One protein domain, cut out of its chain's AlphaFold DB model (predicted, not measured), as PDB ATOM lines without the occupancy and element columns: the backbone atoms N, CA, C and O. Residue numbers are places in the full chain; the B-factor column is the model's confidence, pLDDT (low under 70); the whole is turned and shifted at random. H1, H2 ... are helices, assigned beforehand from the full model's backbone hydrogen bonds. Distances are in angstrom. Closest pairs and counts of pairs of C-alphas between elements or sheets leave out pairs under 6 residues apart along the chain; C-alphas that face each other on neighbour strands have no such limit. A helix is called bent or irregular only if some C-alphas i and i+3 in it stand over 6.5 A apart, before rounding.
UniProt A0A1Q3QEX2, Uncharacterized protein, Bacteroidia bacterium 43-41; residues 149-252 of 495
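What this domain is: This is residues 149 to 252 of the 495 residues of an uncharacterized protein of Bacteroidia bacterium 43-41 (UniProt A0A1Q3QEX2). H5 runs through the middle of a loose row, H2, H5 and H6, while H3 crosses H5 on one side and H4 packs on H6 on that same side. H1 makes a corner with H2. The printed part has 104 residues with six named helices, H1 to H6, all helix, compact, with a radius of gyration of the C-alphas of 13.6 A, spanning 39 by 29 by 21 A.

Where its parts are: H1, residues 149 to 152, begins at C-alpha (-40.777, 42.411, -9.624). H2, 155 to 168, is irregular: C-alphas 163 and 166 are 7.3 A apart. H3, 172 to 191, is 29.3 A long; H4 is 196 to 204; H5, 211 to 227, 24.3 A; H6, 234 to 251, 27.0 A, ends at (-38.570, 56.975, -35.501).

How they stand to each other: H5, the hub, touches H3 at a steep tilt of 51 degrees, closest C-alphas Ala 182 and Ile 217, 5.1 A. H5 and H6 form a hairpin, 26 degrees, closest C-alphas Ile 225 and Phe 240, 6.3 A. In H4, 2 of 5 O i to N i+4 and 4 of 6 O i to N i+3 pairs are within hydrogen-bond range.

The domain as a whole: The printed part has no cut and no long link; residues 249 to 252 have pLDDT under 70.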
ATOM      1  N   ALA A 149     -41.998  43.117  -9.999       96.38
ATOM      2  CA  ALA A 149     -40.777  42.411  -9.624       96.38
ATOM      3  C   ALA A 149     -40.564  41.140 -10.464       96.38
ATOM      4  O   ALA A 149     -39.438  40.870 -10.875       96.38
ATOM      5  N   ASP A 150     -41.641  40.426 -10.807       96.44
ATOM      6  CA  ASP A 150     -41.578  39.205 -11.616       96.44
ATOM      7  C   ASP A 150     -41.157  39.465 -13.073       96.44
ATOM      8  O   ASP A 150     -40.660  38.557 -13.747       96.44
ATOM      9  N   TYR A 151     -41.360  40.683 -13.586       97.25
ATOM     10  CA  TYR A 151     -40.789  41.114 -14.865       97.25
ATOM     11  C   TYR A 151     -39.314  41.488 -14.726       97.25
ATOM     12  O   TYR A 151     -38.528  41.183 -15.619       97.25
ATOM     13  N   LEU A 152     -38.928  42.113 -13.611       96.31
ATOM     14  CA  LEU A 152     -37.564  42.594 -13.361       96.31
ATOM     15  C   LEU A 152     -36.569  41.489 -12.964       96.31
ATOM     16  O   LEU A 152     -35.379  41.766 -12.800       96.31
ATOM     17  N   LEU A 153     -37.032  40.243 -12.818       94.38
ATOM     18  CA  LEU A 153     -36.158  39.068 -12.734       94.38
ATOM     19  C   LEU A 153     -35.406  38.806 -14.049       94.38
ATOM     20  O   LEU A 153     -34.355  38.173 -14.029       94.38
ATOM     21  N   ASP A 154     -35.936  39.286 -15.175       93.50
ATOM     22  CA  ASP A 154     -35.272  39.253 -16.476       93.50
ATOM     23  C   ASP A 154     -34.305  40.444 -16.597       93.50
ATOM     24  O   ASP A 154     -34.686  41.598 -16.371       93.50
ATOM     25  N   ASP A 155     -33.043  40.160 -16.923       93.56
ATOM     26  CA  ASP A 155     -31.970  41.158 -16.932       93.56
ATOM     27  C   ASP A 155     -32.202  42.271 -17.971       93.56
ATOM     28  O   ASP A 155     -31.885  43.432 -17.691       93.56
ATOM     29  N   ASP A 156     -32.812  41.954 -19.119       93.81
ATOM     30  CA  ASP A 156     -33.109  42.931 -20.172       93.81
ATOM     31  C   ASP A 156     -34.231  43.872 -19.727       93.81
ATOM     32  O   ASP A 156     -34.096  45.099 -19.796       93.81
ATOM     33  N   ASN A 157     -35.318  43.315 -19.181       95.88
ATOM     34  CA  ASN A 157     -36.402  44.113 -18.599       95.88
ATOM     35  C   ASN A 157     -35.870  45.027 -17.483       95.88
ATOM     36  O   ASN A 157     -36.229  46.207 -17.403       95.88
ATOM     37  N   ARG A 158     -34.992  44.488 -16.626       95.50
ATOM     38  CA  ARG A 158     -34.373  45.220 -15.520       95.50
ATOM     39  C   ARG A 158     -33.517  46.383 -16.016       95.50
ATOM     40  O   ARG A 158     -33.590  47.469 -15.440       95.50
ATOM     41  N   ALA A 159     -32.748  46.185 -17.088       94.69
ATOM     42  CA  ALA A 159     -31.961  47.244 -17.709       94.69
ATOM     43  C   ALA A 159     -32.852  48.373 -18.251       94.69
ATOM     44  O   ALA A 159     -32.600  49.543 -17.963       94.69
ATOM     45  N   ILE A 160     -33.933  48.042 -18.969       94.19
ATOM     46  CA  ILE A 160     -34.887  49.040 -19.489       94.19
ATOM     47  C   ILE A 160     -35.499  49.857 -18.351       94.19
ATOM     48  O   ILE A 160     -35.541  51.087 -18.429       94.19
ATOM     49  N   PHE A 161     -35.956  49.176 -17.297       94.69
ATOM     50  CA  PHE A 161     -36.563  49.815 -16.138       94.69
ATOM     51  C   PHE A 161     -35.592  50.793 -15.478       94.69
ATOM     52  O   PHE A 161     -35.905  51.977 -15.379       94.69
ATOM     53  N   TYR A 162     -34.394  50.353 -15.082       92.06
ATOM     54  CA  TYR A 162     -33.450  51.232 -14.383       92.06
ATOM     55  C   TYR A 162     -32.947  52.392 -15.241       92.06
ATOM     56  O   TYR A 162     -32.787  53.490 -14.709       92.06
ATOM     57  N   ASN A 163     -32.765  52.186 -16.549       91.94
ATOM     58  CA  ASN A 163     -32.317  53.245 -17.454       91.94
ATOM     59  C   ASN A 163     -33.353  54.364 -17.621       91.94
ATOM     60  O   ASN A 163     -32.967  55.501 -17.854       91.94
ATOM     61  N   LYS A 164     -34.653  54.060 -17.512       90.44
ATOM     62  CA  LYS A 164     -35.734  55.038 -17.733       90.44
ATOM     63  C   LYS A 164     -36.440  55.493 -16.457       90.44
ATOM     64  O   LYS A 164     -37.141  56.501 -16.479       90.44
ATOM     65  N   ARG A 165     -36.307  54.764 -15.345       86.25
ATOM     66  CA  ARG A 165     -37.082  55.019 -14.117       86.25
ATOM     67  C   ARG A 165     -36.870  56.428 -13.575       86.25
ATOM     68  O   ARG A 165     -37.841  57.068 -13.178       86.25
ATOM     69  N   CYS A 166     -35.620  56.888 -13.544       82.44
ATOM     70  CA  CYS A 166     -35.279  58.213 -13.028       82.44
ATOM     71  C   CYS A 166     -35.842  59.340 -13.903       82.44
ATOM     72  O   CYS A 166     -36.231  60.371 -13.364       82.44
ATOM     73  N   ASP A 167     -35.934  59.120 -15.215       87.94
ATOM     74  CA  ASP A 167     -36.412  60.128 -16.164       87.94
ATOM     75  C   ASP A 167     -37.942  60.199 -16.200       87.94
ATOM     76  O   ASP A 167     -38.523  61.278 -16.285       87.94
ATOM     77  N   LEU A 168     -38.611  59.044 -16.139       89.94
ATOM     78  CA  LEU A 168     -40.064  58.967 -16.293       89.94
ATOM     79  C   LEU A 168     -40.832  59.261 -15.000       89.94
ATOM     80  O   LEU A 168     -41.981  59.693 -15.078       89.94
ATOM     81  N   LEU A 169     -40.227  59.007 -13.829       88.38
ATOM     82  CA  LEU A 169     -40.831  59.213 -12.500       88.38
ATOM     83  C   LEU A 169     -42.246  58.606 -12.357       88.38
ATOM     84  O   LEU A 169     -43.106  59.154 -11.670       88.38
ATOM     85  N   LYS A 170     -42.494  57.473 -13.025       94.06
ATOM     86  CA  LYS A 170     -43.760  56.725 -12.974       94.06
ATOM     87  C   LYS A 170     -43.769  55.714 -11.831       94.06
ATOM     88  O   LYS A 170     -42.714  55.210 -11.437       94.06
ATOM     89  N   ASP A 171     -44.961  55.420 -11.324       93.81
ATOM     90  CA  ASP A 171     -45.173  54.450 -10.252       93.81
ATOM     91  C   ASP A 171     -45.106  52.990 -10.739       93.81
ATOM     92  O   ASP A 171     -44.930  52.693 -11.924       93.81
ATOM     93  N   GLU A 172     -45.192  52.065  -9.784       94.56
ATOM     94  CA  GLU A 172     -45.116  50.626 -10.035       94.56
ATOM     95  C   GLU A 172     -46.263  50.113 -10.917       94.56
ATOM     96  O   GLU A 172     -46.022  49.302 -11.811       94.56
ATOM     97  N   GLU A 173     -47.489  50.595 -10.698       96.19
ATOM     98  CA  GLU A 173     -48.679  50.156 -11.436       96.19
ATOM     99  C   GLU A 173     -48.581  50.533 -12.917       96.19
ATOM    100  O   GLU A 173     -48.842  49.707 -13.798       96.19
ATOM    101  N   TRP A 174     -48.113  51.748 -13.203       96.88
ATOM    102  CA  TRP A 174     -47.877  52.206 -14.564       96.88
ATOM    103  C   TRP A 174     -46.823  51.345 -15.276       96.88
ATOM    104  O   TRP A 174     -47.027  50.929 -16.420       96.88
ATOM    105  N   TRP A 175     -45.718  51.006 -14.601       97.19
ATOM    106  CA  TRP A 175     -44.682  50.131 -15.166       97.19
ATOM    107  C   TRP A 175     -45.179  48.702 -15.386       97.19
ATOM    108  O   TRP A 175     -44.892  48.106 -16.427       97.19
ATOM    109  N   LEU A 176     -45.949  48.157 -14.443       97.69
ATOM    110  CA  LEU A 176     -46.572  46.845 -14.584       97.69
ATOM    111  C   LEU A 176     -47.520  46.814 -15.789       97.69
ATOM    112  O   LEU A 176     -47.483  45.869 -16.580       97.69
ATOM    113  N   CYS A 177     -48.327  47.864 -15.971       97.12
ATOM    114  CA  CYS A 177     -49.183  48.031 -17.142       97.12
ATOM    115  C   CYS A 177     -48.359  48.050 -18.441       97.12
ATOM    116  O   CYS A 177     -48.669  47.302 -19.373       97.12
ATOM    117  N   ALA A 178     -47.270  48.826 -18.480       97.38
ATOM    118  CA  ALA A 178     -46.386  48.911 -19.640       97.38
ATOM    119  C   ALA A 178     -45.794  47.543 -20.028       97.38
ATOM    120  O   ALA A 178     -45.857  47.159 -21.198       97.38
ATOM    121  N   PHE A 179     -45.272  46.772 -19.067       98.31
ATOM    122  CA  PHE A 179     -44.731  45.435 -19.340       98.31
ATOM    123  C   PHE A 179     -45.812  44.441 -19.772       98.31
ATOM    124  O   PHE A 179     -45.627  43.749 -20.774       98.31
ATOM    125  N   ASN A 180     -46.956  44.406 -19.081       98.12
ATOM    126  CA  ASN A 180     -48.077  43.535 -19.444       98.12
ATOM    127  C   ASN A 180     -48.543  43.798 -20.884       98.12
ATOM    128  O   ASN A 180     -48.706  42.858 -21.663       98.12
ATOM    129  N   LYS A 181     -48.697  45.073 -21.266       97.31
ATOM    130  CA  LYS A 181     -49.083  45.450 -22.630       97.31
ATOM    131  C   LYS A 181     -48.002  45.144 -23.653       97.31
ATOM    132  O   LYS A 181     -48.320  44.615 -24.715       97.31
ATOM    133  N   ALA A 182     -46.737  45.398 -23.340       97.31
ATOM    134  CA  ALA A 182     -45.637  45.064 -24.235       97.31
ATOM    135  C   ALA A 182     -45.555  43.556 -24.519       97.31
ATOM    136  O   ALA A 182     -45.423  43.172 -25.679       97.31
ATOM    137  N   TYR A 183     -45.691  42.705 -23.498       98.06
ATOM    138  CA  TYR A 183     -45.692  41.248 -23.665       98.06
ATOM    139  C   TYR A 183     -46.926  40.770 -24.441       98.06
ATOM    140  O   TYR A 183     -46.791  39.961 -25.356       98.06
ATOM    141  N   GLU A 184     -48.110  41.332 -24.166       96.56
ATOM    142  CA  GLU A 184     -49.332  41.046 -24.928       96.56
ATOM    143  C   GLU A 184     -49.173  41.368 -26.423       96.56
ATOM    144  O   GLU A 184     -49.562  40.582 -27.291       96.56
ATOM    145  N   ILE A 185     -48.593  42.524 -26.744       95.94
ATOM    146  CA  ILE A 185     -48.381  42.958 -28.126       95.94
ATOM    147  C   ILE A 185     -47.282  42.127 -28.792       95.94
ATOM    148  O   ILE A 185     -47.444  41.707 -29.942       95.94
ATOM    149  N   PHE A 186     -46.188  41.848 -28.078       96.44
ATOM    150  CA  PHE A 186     -45.127  40.961 -28.547       96.44
ATOM    151  C   PHE A 186     -45.687  39.586 -28.913       96.44
ATOM    152  O   PHE A 186     -45.394  39.069 -29.990       96.44
ATOM    153  N   ASP A 187     -46.579  39.043 -28.089       95.25
ATOM    154  CA  ASP A 187     -47.226  37.769 -28.358       95.25
ATOM    155  C   ASP A 187     -47.970  37.739 -29.695       95.25
ATOM    156  O   ASP A 187     -47.825  36.803 -30.487       95.25
ATOM    157  N   ARG A 188     -48.735  38.799 -29.973       94.12
ATOM    158  CA  ARG A 188     -49.474  38.974 -31.232       94.12
ATOM    159  C   ARG A 188     -48.525  39.142 -32.420       94.12
ATOM    160  O   ARG A 188     -48.756  38.551 -33.476       94.12
ATOM    161  N   LEU A 189     -47.443  39.903 -32.244       93.81
ATOM    162  CA  LEU A 189     -46.418  40.114 -33.270       93.81
ATOM    163  C   LEU A 189     -45.762  38.810 -33.702       93.81
ATOM    164  O   LEU A 189     -45.614  38.573 -34.901       93.81
ATOM    165  N   ARG A 190     -45.418  37.947 -32.740       93.31
ATOM    166  CA  ARG A 190     -44.816  36.639 -33.017       93.31
ATOM    167  C   ARG A 190     -45.662  35.814 -33.983       93.31
ATOM    168  O   ARG A 190     -45.138  35.268 -34.949       93.31
ATOM    169  N   VAL A 191     -46.978  35.783 -33.779       92.50
ATOM    170  CA  VAL A 191     -47.910  35.045 -34.649       92.50
ATOM    171  C   VAL A 191     -47.873  35.567 -36.087       92.50
ATOM    172  O   VAL A 191     -47.967  34.788 -37.034       92.50
ATOM    173  N   LYS A 192     -47.684  36.878 -36.273       92.06
ATOM    174  CA  LYS A 192     -47.649  37.532 -37.590       92.06
ATOM    175  C   LYS A 192     -46.243  37.688 -38.173       92.06
ATOM    176  O   LYS A 192     -46.095  38.276 -39.243       92.06
ATOM    177  N   ILE A 193     -45.215  37.107 -37.548       90.25
ATOM    178  CA  ILE A 193     -43.819  37.276 -37.979       90.25
ATOM    179  C   ILE A 193     -43.543  36.744 -39.388       90.25
ATOM    180  O   ILE A 193     -42.541  37.094 -40.006       90.25
ATOM    181  N   SER A 194     -44.423  35.892 -39.923       88.94
ATOM    182  CA  SER A 194     -44.326  35.401 -41.296       88.94
ATOM    183  C   SER A 194     -44.320  36.538 -42.331       88.94
ATOM    184  O   SER A 194     -43.678  36.361 -43.371       88.94
ATOM    185  N   ASP A 195     -44.928  37.687 -42.012       90.62
ATOM    186  CA  ASP A 195     -44.943  38.924 -42.801       90.62
ATOM    187  C   ASP A 195     -44.525  40.139 -41.934       90.62
ATOM    188  O   ASP A 195     -45.378  40.863 -41.407       90.62
ATOM    189  N   PRO A 196     -43.209  40.396 -41.780       90.81
ATOM    190  CA  PRO A 196     -42.687  41.498 -40.963       90.81
ATOM    191  C   PRO A 196     -43.190  42.883 -41.386       90.81
ATOM    192  O   PRO A 196     -43.342  43.772 -40.549       90.81
ATOM    193  N   PHE A 197     -43.468  43.073 -42.679       87.69
ATOM    194  CA  PHE A 197     -43.913  44.355 -43.224       87.69
ATOM    195  C   PHE A 197     -45.358  44.675 -42.867       87.69
ATOM    196  O   PHE A 197     -45.711  45.849 -42.810       87.69
ATOM    197  N   LYS A 198     -46.193  43.663 -42.618       87.25
ATOM    198  CA  LYS A 198     -47.521  43.869 -42.032       87.25
ATOM    199  C   LYS A 198     -47.471  43.893 -40.511       87.25
ATOM    200  O   LYS A 198     -48.107  44.749 -39.905       87.25
ATOM    201  N   ALA A 199     -46.690  43.002 -39.900       90.50
ATOM    202  CA  ALA A 199     -46.589  42.892 -38.447       90.50
ATOM    203  C   ALA A 199     -46.134  44.202 -37.785       90.50
ATOM    204  O   ALA A 199     -46.653  44.558 -36.731       90.50
ATOM    205  N   GLN A 200     -45.241  44.967 -38.427       88.81
ATOM    206  CA  GLN A 200     -44.772  46.257 -37.902       88.81
ATOM    207  C   GLN A 200     -45.910  47.223 -37.531       88.81
ATOM    208  O   GLN A 200     -45.757  47.999 -36.592       88.81
ATOM    209  N   TYR A 201     -47.054  47.177 -38.226       86.56
ATOM    210  CA  TYR A 201     -48.150  48.121 -37.994       86.56
ATOM    211  C   TYR A 201     -48.861  47.896 -36.657       86.56
ATOM    212  O   TYR A 201     -49.413  48.842 -36.108       86.56
ATOM    213  N   ILE A 202     -48.747  46.699 -36.072       90.75
ATOM    214  CA  ILE A 202     -49.220  46.430 -34.707       90.75
ATOM    215  C   ILE A 202     -48.460  47.305 -33.690       90.75
ATOM    216  O   ILE A 202     -49.051  47.761 -32.714       90.75
ATOM    217  N   VAL A 203     -47.161  47.557 -33.919       89.00
ATOM    218  CA  VAL A 203     -46.314  48.407 -33.052       89.00
ATOM    219  C   VAL A 203     -46.423  49.879 -33.423       89.00
ATOM    220  O   VAL A 203     -46.435  50.743 -32.554       89.00
ATOM    221  N   LYS A 204     -46.469  50.182 -34.721       81.88
ATOM    222  CA  LYS A 204     -46.466  51.569 -35.200       81.88
ATOM    223  C   LYS A 204     -47.760  52.304 -34.859       81.88
ATOM    224  O   LYS A 204     -47.715  53.492 -34.567       81.88
ATOM    225  N   ASN A 205     -48.880  51.589 -34.810       82.50
ATOM    226  CA  ASN A 205     -50.198  52.168 -34.553       82.50
ATOM    227  C   ASN A 205     -50.669  51.961 -33.108       82.50
ATOM    228  O   ASN A 205     -51.871  51.870 -32.864       82.50
ATOM    229  N   ILE A 206     -49.742  51.826 -32.154       87.31
ATOM    230  CA  ILE A 206     -50.105  51.743 -30.739       87.31
ATOM    231  C   ILE A 206     -50.783  53.045 -30.310       87.31
ATOM    232  O   ILE A 206     -50.243  54.123 -30.538       87.31
ATOM    233  N   TYR A 207     -51.946  52.921 -29.668       89.12
ATOM    234  CA  TYR A 207     -52.700  54.047 -29.128       89.12
ATOM    235  C   TYR A 207     -53.249  53.708 -27.738       89.12
ATOM    236  O   TYR A 207     -54.068  52.801 -27.580       89.12
ATOM    237  N   PHE A 208     -52.792  54.455 -26.734       87.00
ATOM    238  CA  PHE A 208     -53.242  54.393 -25.340       87.00
ATOM    239  C   PHE A 208     -53.627  55.768 -24.785       87.00
ATOM    240  O   PHE A 208     -53.943  55.871 -23.602       87.00
ATOM    241  N   ASN A 209     -53.602  56.818 -25.617       85.56
ATOM    242  CA  ASN A 209     -53.803  58.202 -25.182       85.56
ATOM    243  C   ASN A 209     -52.787  58.641 -24.095       85.56
ATOM    244  O   ASN A 209     -53.060  59.521 -23.284       85.56
ATOM    245  N   ASP A 210     -51.604  58.014 -24.079       88.88
ATOM    246  CA  ASP A 210     -50.456  58.352 -23.229       88.88
ATOM    247  C   ASP A 210     -49.173  58.107 -24.037       88.88
ATOM    248  O   ASP A 210     -48.655  56.993 -24.119       88.88
ATOM    249  N   LYS A 211     -48.632  59.176 -24.632       87.50
ATOM    250  CA  LYS A 211     -47.415  59.141 -25.463       87.50
ATOM    251  C   LYS A 211     -46.200  58.551 -24.744       87.50
ATOM    252  O   LYS A 211     -45.341  57.915 -25.366       87.50
ATOM    253  N   VAL A 212     -46.097  58.778 -23.437       91.38
ATOM    254  CA  VAL A 212     -44.979  58.278 -22.633       91.38
ATOM    255  C   VAL A 212     -45.118  56.770 -22.445       91.38
ATOM    256  O   VAL A 212     -44.132  56.040 -22.576       91.38
ATOM    257  N   LEU A 213     -46.339  56.288 -22.206       93.12
ATOM    258  CA  LEU A 213     -46.632  54.859 -22.100       93.12
ATOM    259  C   LEU A 213     -46.396  54.152 -23.432       93.12
ATOM    260  O   LEU A 213     -45.683  53.154 -23.478       93.12
ATOM    261  N   GLU A 214     -46.916  54.707 -24.523       91.75
ATOM    262  CA  GLU A 214     -46.767  54.158 -25.871       91.75
ATOM    263  C   GLU A 214     -45.294  54.014 -26.266       91.75
ATOM    264  O   GLU A 214     -44.848  52.925 -26.628       91.75
ATOM    265  N   SER A 215     -44.499  55.080 -26.126       90.00
ATOM    266  CA  SER A 215     -43.061  55.043 -26.437       90.00
ATOM    267  C   SER A 215     -42.274  54.092 -25.522       90.00
ATOM    268  O   SER A 215     -41.287  53.480 -25.948       90.00
ATOM    269  N   THR A 216     -42.713  53.915 -24.274       93.50
ATOM    270  CA  THR A 216     -42.123  52.946 -23.341       93.50
ATOM    271  C   THR A 216     -42.440  51.513 -23.751       93.50
ATOM    272  O   THR A 216     -41.515  50.704 -23.844       93.50
ATOM    273  N   ILE A 217     -43.698  51.219 -24.088       95.00
ATOM    274  CA  ILE A 217     -44.150  49.921 -24.605       95.00
ATOM    275  C   ILE A 217     -43.389  49.555 -25.883       95.00
ATOM    276  O   ILE A 217     -42.858  48.450 -25.973       95.00
ATOM    277  N   VAL A 218     -43.263  50.483 -26.839       92.38
ATOM    278  CA  VAL A 218     -42.483  50.271 -28.073       92.38
ATOM    279  C   VAL A 218     -41.031  49.910 -27.747       92.38
ATOM    280  O   VAL A 218     -40.481  48.985 -28.342       92.38
ATOM    281  N   GLY A 219     -40.417  50.591 -26.773       92.31
ATOM    282  CA  GLY A 219     -39.058  50.285 -26.322       92.31
ATOM    283  C   GLY A 219     -38.915  48.881 -25.724       92.31
ATOM    284  O   GLY A 219     -37.955  48.181 -26.039       92.31
ATOM    285  N   ILE A 220     -39.881  48.448 -24.906       96.00
ATOM    286  CA  ILE A 220     -39.894  47.095 -24.324       96.00
ATOM    287  C   ILE A 220     -40.083  46.042 -25.424       96.00
ATOM    288  O   ILE A 220     -39.306  45.092 -25.495       96.00
ATOM    289  N   ILE A 221     -41.055  46.230 -26.326       95.56
ATOM    290  CA  ILE A 221     -41.290  45.332 -27.471       95.56
ATOM    291  C   ILE A 221     -40.033  45.204 -28.325       95.56
ATOM    292  O   ILE A 221     -39.680  44.103 -28.741       95.56
ATOM    293  N   LYS A 222     -39.342  46.319 -28.577       92.94
ATOM    294  CA  LYS A 222     -38.096  46.314 -29.335       92.94
ATOM    295  C   LYS A 222     -37.031  45.453 -28.658       92.94
ATOM    296  O   LYS A 222     -36.447  44.605 -29.321       92.94
ATOM    297  N   SER A 223     -36.830  45.614 -27.350       94.31
ATOM    298  CA  SER A 223     -35.887  44.768 -26.612       94.31
ATOM    299  C   SER A 223     -36.270  43.289 -26.678       94.31
ATOM    300  O   SER A 223     -35.398  42.446 -26.858       94.31
ATOM    301  N   LEU A 224     -37.567  42.964 -26.591       96.44
ATOM    302  CA  LEU A 224     -38.043  41.589 -26.750       96.44
ATOM    303  C   LEU A 224     -37.730  41.046 -28.148       96.44
ATOM    304  O   LEU A 224     -37.235  39.935 -28.265       96.44
ATOM    305  N   ILE A 225     -37.977  41.821 -29.204       95.06
ATOM    306  CA  ILE A 225     -37.665  41.440 -30.589       95.06
ATOM    307  C   ILE A 225     -36.166  41.202 -30.782       95.06
ATOM    308  O   ILE A 225     -35.788  40.214 -31.408       95.06
ATOM    309  N   ASP A 226     -35.333  42.095 -30.248       92.62
ATOM    310  CA  ASP A 226     -33.883  42.071 -30.449       92.62
ATOM    311  C   ASP A 226     -33.213  40.916 -29.681       92.62
ATOM    312  O   ASP A 226     -32.252  40.322 -30.174       92.62
ATOM    313  N   ASN A 227     -33.758  40.545 -28.516       92.94
ATOM    314  CA  ASN A 227     -33.155  39.549 -27.624       92.94
ATOM    315  C   ASN A 227     -33.847  38.171 -27.662       92.94
ATOM    316  O   ASN A 227     -33.329  37.197 -27.103       92.94
ATOM    317  N   TYR A 228     -35.005  38.034 -28.318       93.94
ATOM    318  CA  TYR A 228     -35.716  36.757 -28.396       93.94
ATOM    319  C   TYR A 228     -35.020  35.773 -29.344       93.94
ATOM    320  O   TYR A 228     -34.965  35.955 -30.560       93.94
ATOM    321  N   THR A 229     -34.521  34.672 -28.780       89.12
ATOM    322  CA  THR A 229     -33.757  33.651 -29.520       89.12
ATOM    323  C   THR A 229     -34.324  32.238 -29.397       89.12
ATOM    324  O   THR A 229     -33.882  31.334 -30.111       89.12
ATOM    325  N   TYR A 230     -35.302  32.027 -28.517       92.25
ATOM    326  CA  TYR A 230     -35.862  30.708 -28.243       92.25
ATOM    327  C   TYR A 230     -36.777  30.236 -29.383       92.25
ATOM    328  O   TYR A 230     -37.479  31.037 -29.974       92.25
ATOM    329  N   ASP A 231     -36.753  28.942 -29.712       90.50
ATOM    330  CA  ASP A 231     -37.616  28.270 -30.708       90.50
ATOM    331  C   ASP A 231     -37.674  28.835 -32.146       90.50
ATOM    332  O   ASP A 231     -38.457  28.350 -32.965       90.50
ATOM    333  N   LEU A 232     -36.793  29.778 -32.497       89.62
ATOM    334  CA  LEU A 232     -36.748  30.381 -33.828       89.62
ATOM    335  C   LEU A 232     -35.943  29.562 -34.846       89.62
ATOM    336  O   LEU A 232     -34.762  29.265 -34.649       89.62
ATOM    337  N   THR A 233     -36.538  29.335 -36.017       89.44
ATOM    338  CA  THR A 233     -35.805  28.931 -37.230       89.44
ATOM    339  C   THR A 233     -34.927  30.069 -37.763       89.44
ATOM    340  O   THR A 233     -35.200  31.245 -37.520       89.44
ATOM    341  N   ASP A 234     -33.914  29.762 -38.578       91.12
ATOM    342  CA  ASP A 234     -33.051  30.797 -39.177       91.12
ATOM    343  C   ASP A 234     -33.821  31.780 -40.068       91.12
ATOM    344  O   ASP A 234     -33.511  32.973 -40.114       91.12
ATOM    345  N   ALA A 235     -34.867  31.302 -40.748       91.75
ATOM    346  CA  ALA A 235     -35.768  32.161 -41.503       91.75
ATOM    347  C   ALA A 235     -36.545  33.114 -40.579       91.75
ATOM    348  O   ALA A 235     -36.667  34.297 -40.895       91.75
ATOM    349  N   GLN A 236     -37.041  32.632 -39.433       91.12
ATOM    350  CA  GLN A 236     -37.715  33.483 -38.450       91.12
ATOM    351  C   GLN A 236     -36.755  34.503 -37.830       91.12
ATOM    352  O   GLN A 236     -37.121  35.669 -37.757       91.12
ATOM    353  N   LYS A 237     -35.516  34.126 -37.483       92.38
ATOM    354  CA  LYS A 237     -34.499  35.072 -36.973       92.38
ATOM    355  C   LYS A 237     -34.278  36.246 -37.929       92.38
ATOM    356  O   LYS A 237     -34.320  37.400 -37.516       92.38
ATOM    357  N   LYS A 238     -34.128  35.967 -39.231       94.00
ATOM    358  CA  LYS A 238     -34.009  37.016 -40.263       94.00
ATOM    359  C   LYS A 238     -35.258  37.899 -40.340       94.00
ATOM    360  O   LYS A 238     -35.138  39.103 -40.526       94.00
ATOM    361  N   LYS A 239     -36.450  37.319 -40.179       94.25
ATOM    362  CA  LYS A 239     -37.718  38.066 -40.168       94.25
ATOM    363  C   LYS A 239     -37.880  38.948 -38.924       94.25
ATOM    364  O   LYS A 239     -38.366  40.064 -39.066       94.25
ATOM    365  N   PHE A 240     -37.432  38.502 -37.748       93.56
ATOM    366  CA  PHE A 240     -37.350  39.342 -36.545       93.56
ATOM    367  C   PHE A 240     -36.377  40.505 -36.731       93.56
ATOM    368  O   PHE A 240     -36.739  41.634 -36.419       93.56
ATOM    369  N   ALA A 241     -35.205  40.267 -37.328       92.50
ATOM    370  CA  ALA A 241     -34.267  41.342 -37.657       92.50
ATOM    371  C   ALA A 241     -34.902  42.383 -38.602       92.50
ATOM    372  O   ALA A 241     -34.902  43.571 -38.296       92.50
ATOM    373  N   MET A 242     -35.560  41.936 -39.682       93.25
ATOM    374  CA  MET A 242     -36.305  42.829 -40.587       93.25
ATOM    375  C   MET A 242     -37.406  43.613 -39.863       93.25
ATOM    376  O   MET A 242     -37.620  44.789 -40.152       93.25
ATOM    377  N   LEU A 243     -38.134  42.975 -38.940       92.94
ATOM    378  CA  LEU A 243     -39.153  43.643 -38.134       92.94
ATOM    379  C   LEU A 243     -38.530  44.721 -37.236       92.94
ATOM    380  O   LEU A 243     -39.057  45.829 -37.182       92.94
ATOM    381  N   SER A 244     -37.409  44.420 -36.578       91.75
ATOM    382  CA  SER A 244     -36.685  45.378 -35.737       91.75
ATOM    383  C   SER A 244     -36.220  46.600 -36.531       91.75
ATOM    384  O   SER A 244     -36.481  47.736 -36.127       91.75
ATOM    385  N   ASP A 245     -35.627  46.383 -37.708       88.62
ATOM    386  CA  ASP A 245     -35.194  47.454 -38.614       88.62
ATOM    387  C   ASP A 245     -36.377  48.316 -39.077       88.62
ATOM    388  O   ASP A 245     -36.311  49.548 -39.091       88.62
ATOM    389  N   ASN A 246     -37.504  47.679 -39.396       84.88
ATOM    390  CA  ASN A 246     -38.729  48.366 -39.791       84.88
ATOM    391  C   ASN A 246     -39.322  49.214 -38.652       84.88
ATOM    392  O   ASN A 246     -39.818  50.317 -38.907       84.88
ATOM    393  N   ILE A 247     -39.269  48.730 -37.406       84.69
ATOM    394  CA  ILE A 247     -39.690  49.489 -36.217       84.69
ATOM    395  C   ILE A 247     -38.751  50.683 -35.996       84.69
ATOM    396  O   ILE A 247     -39.237  51.796 -35.810       84.69
ATOM    397  N   ASN A 248     -37.430  50.499 -36.116       75.56
ATOM    398  CA  ASN A 248     -36.446  51.589 -36.039       75.56
ATOM    399  C   ASN A 248     -36.719  52.690 -37.070       75.56
ATOM    400  O   ASN A 248     -36.685  53.878 -36.750       75.56
ATOM    401  N   GLY A 249     -37.049  52.292 -38.303       61.75
ATOM    402  CA  GLY A 249     -37.392  53.212 -39.383       61.75
ATOM    403  C   GLY A 249     -38.608  54.100 -39.094       61.75
ATOM    404  O   GLY A 249     -38.762  55.116 -39.756       61.75
ATOM    405  N   TYR A 250     -39.452  53.776 -38.110       56.06
ATOM    406  CA  TYR A 250     -40.603  54.601 -37.714       56.06
ATOM    407  C   TYR A 250     -40.233  55.833 -36.888       56.06
ATOM    408  O   TYR A 250     -40.930  56.839 -36.926       56.06
ATOM    409  N   GLY A 251     -39.106  55.789 -36.171       55.50
ATOM    410  CA  GLY A 251     -38.570  56.975 -35.501       55.50
ATOM    411  C   GLY A 251     -38.111  58.062 -36.481       55.50
ATOM    412  O   GLY A 251     -37.876  59.194 -36.054       55.50
ATOM    413  N   ASN A 252     -38.001  57.727 -37.773       65.00
ATOM    414  CA  ASN A 252     -37.638  58.626 -38.861       65.00
ATOM    415  C   ASN A 252     -38.748  59.656 -39.116       65.00
ATOM    416  O   ASN A 252     -39.924  59.305 -39.190       65.00
TER     417      ASN A 252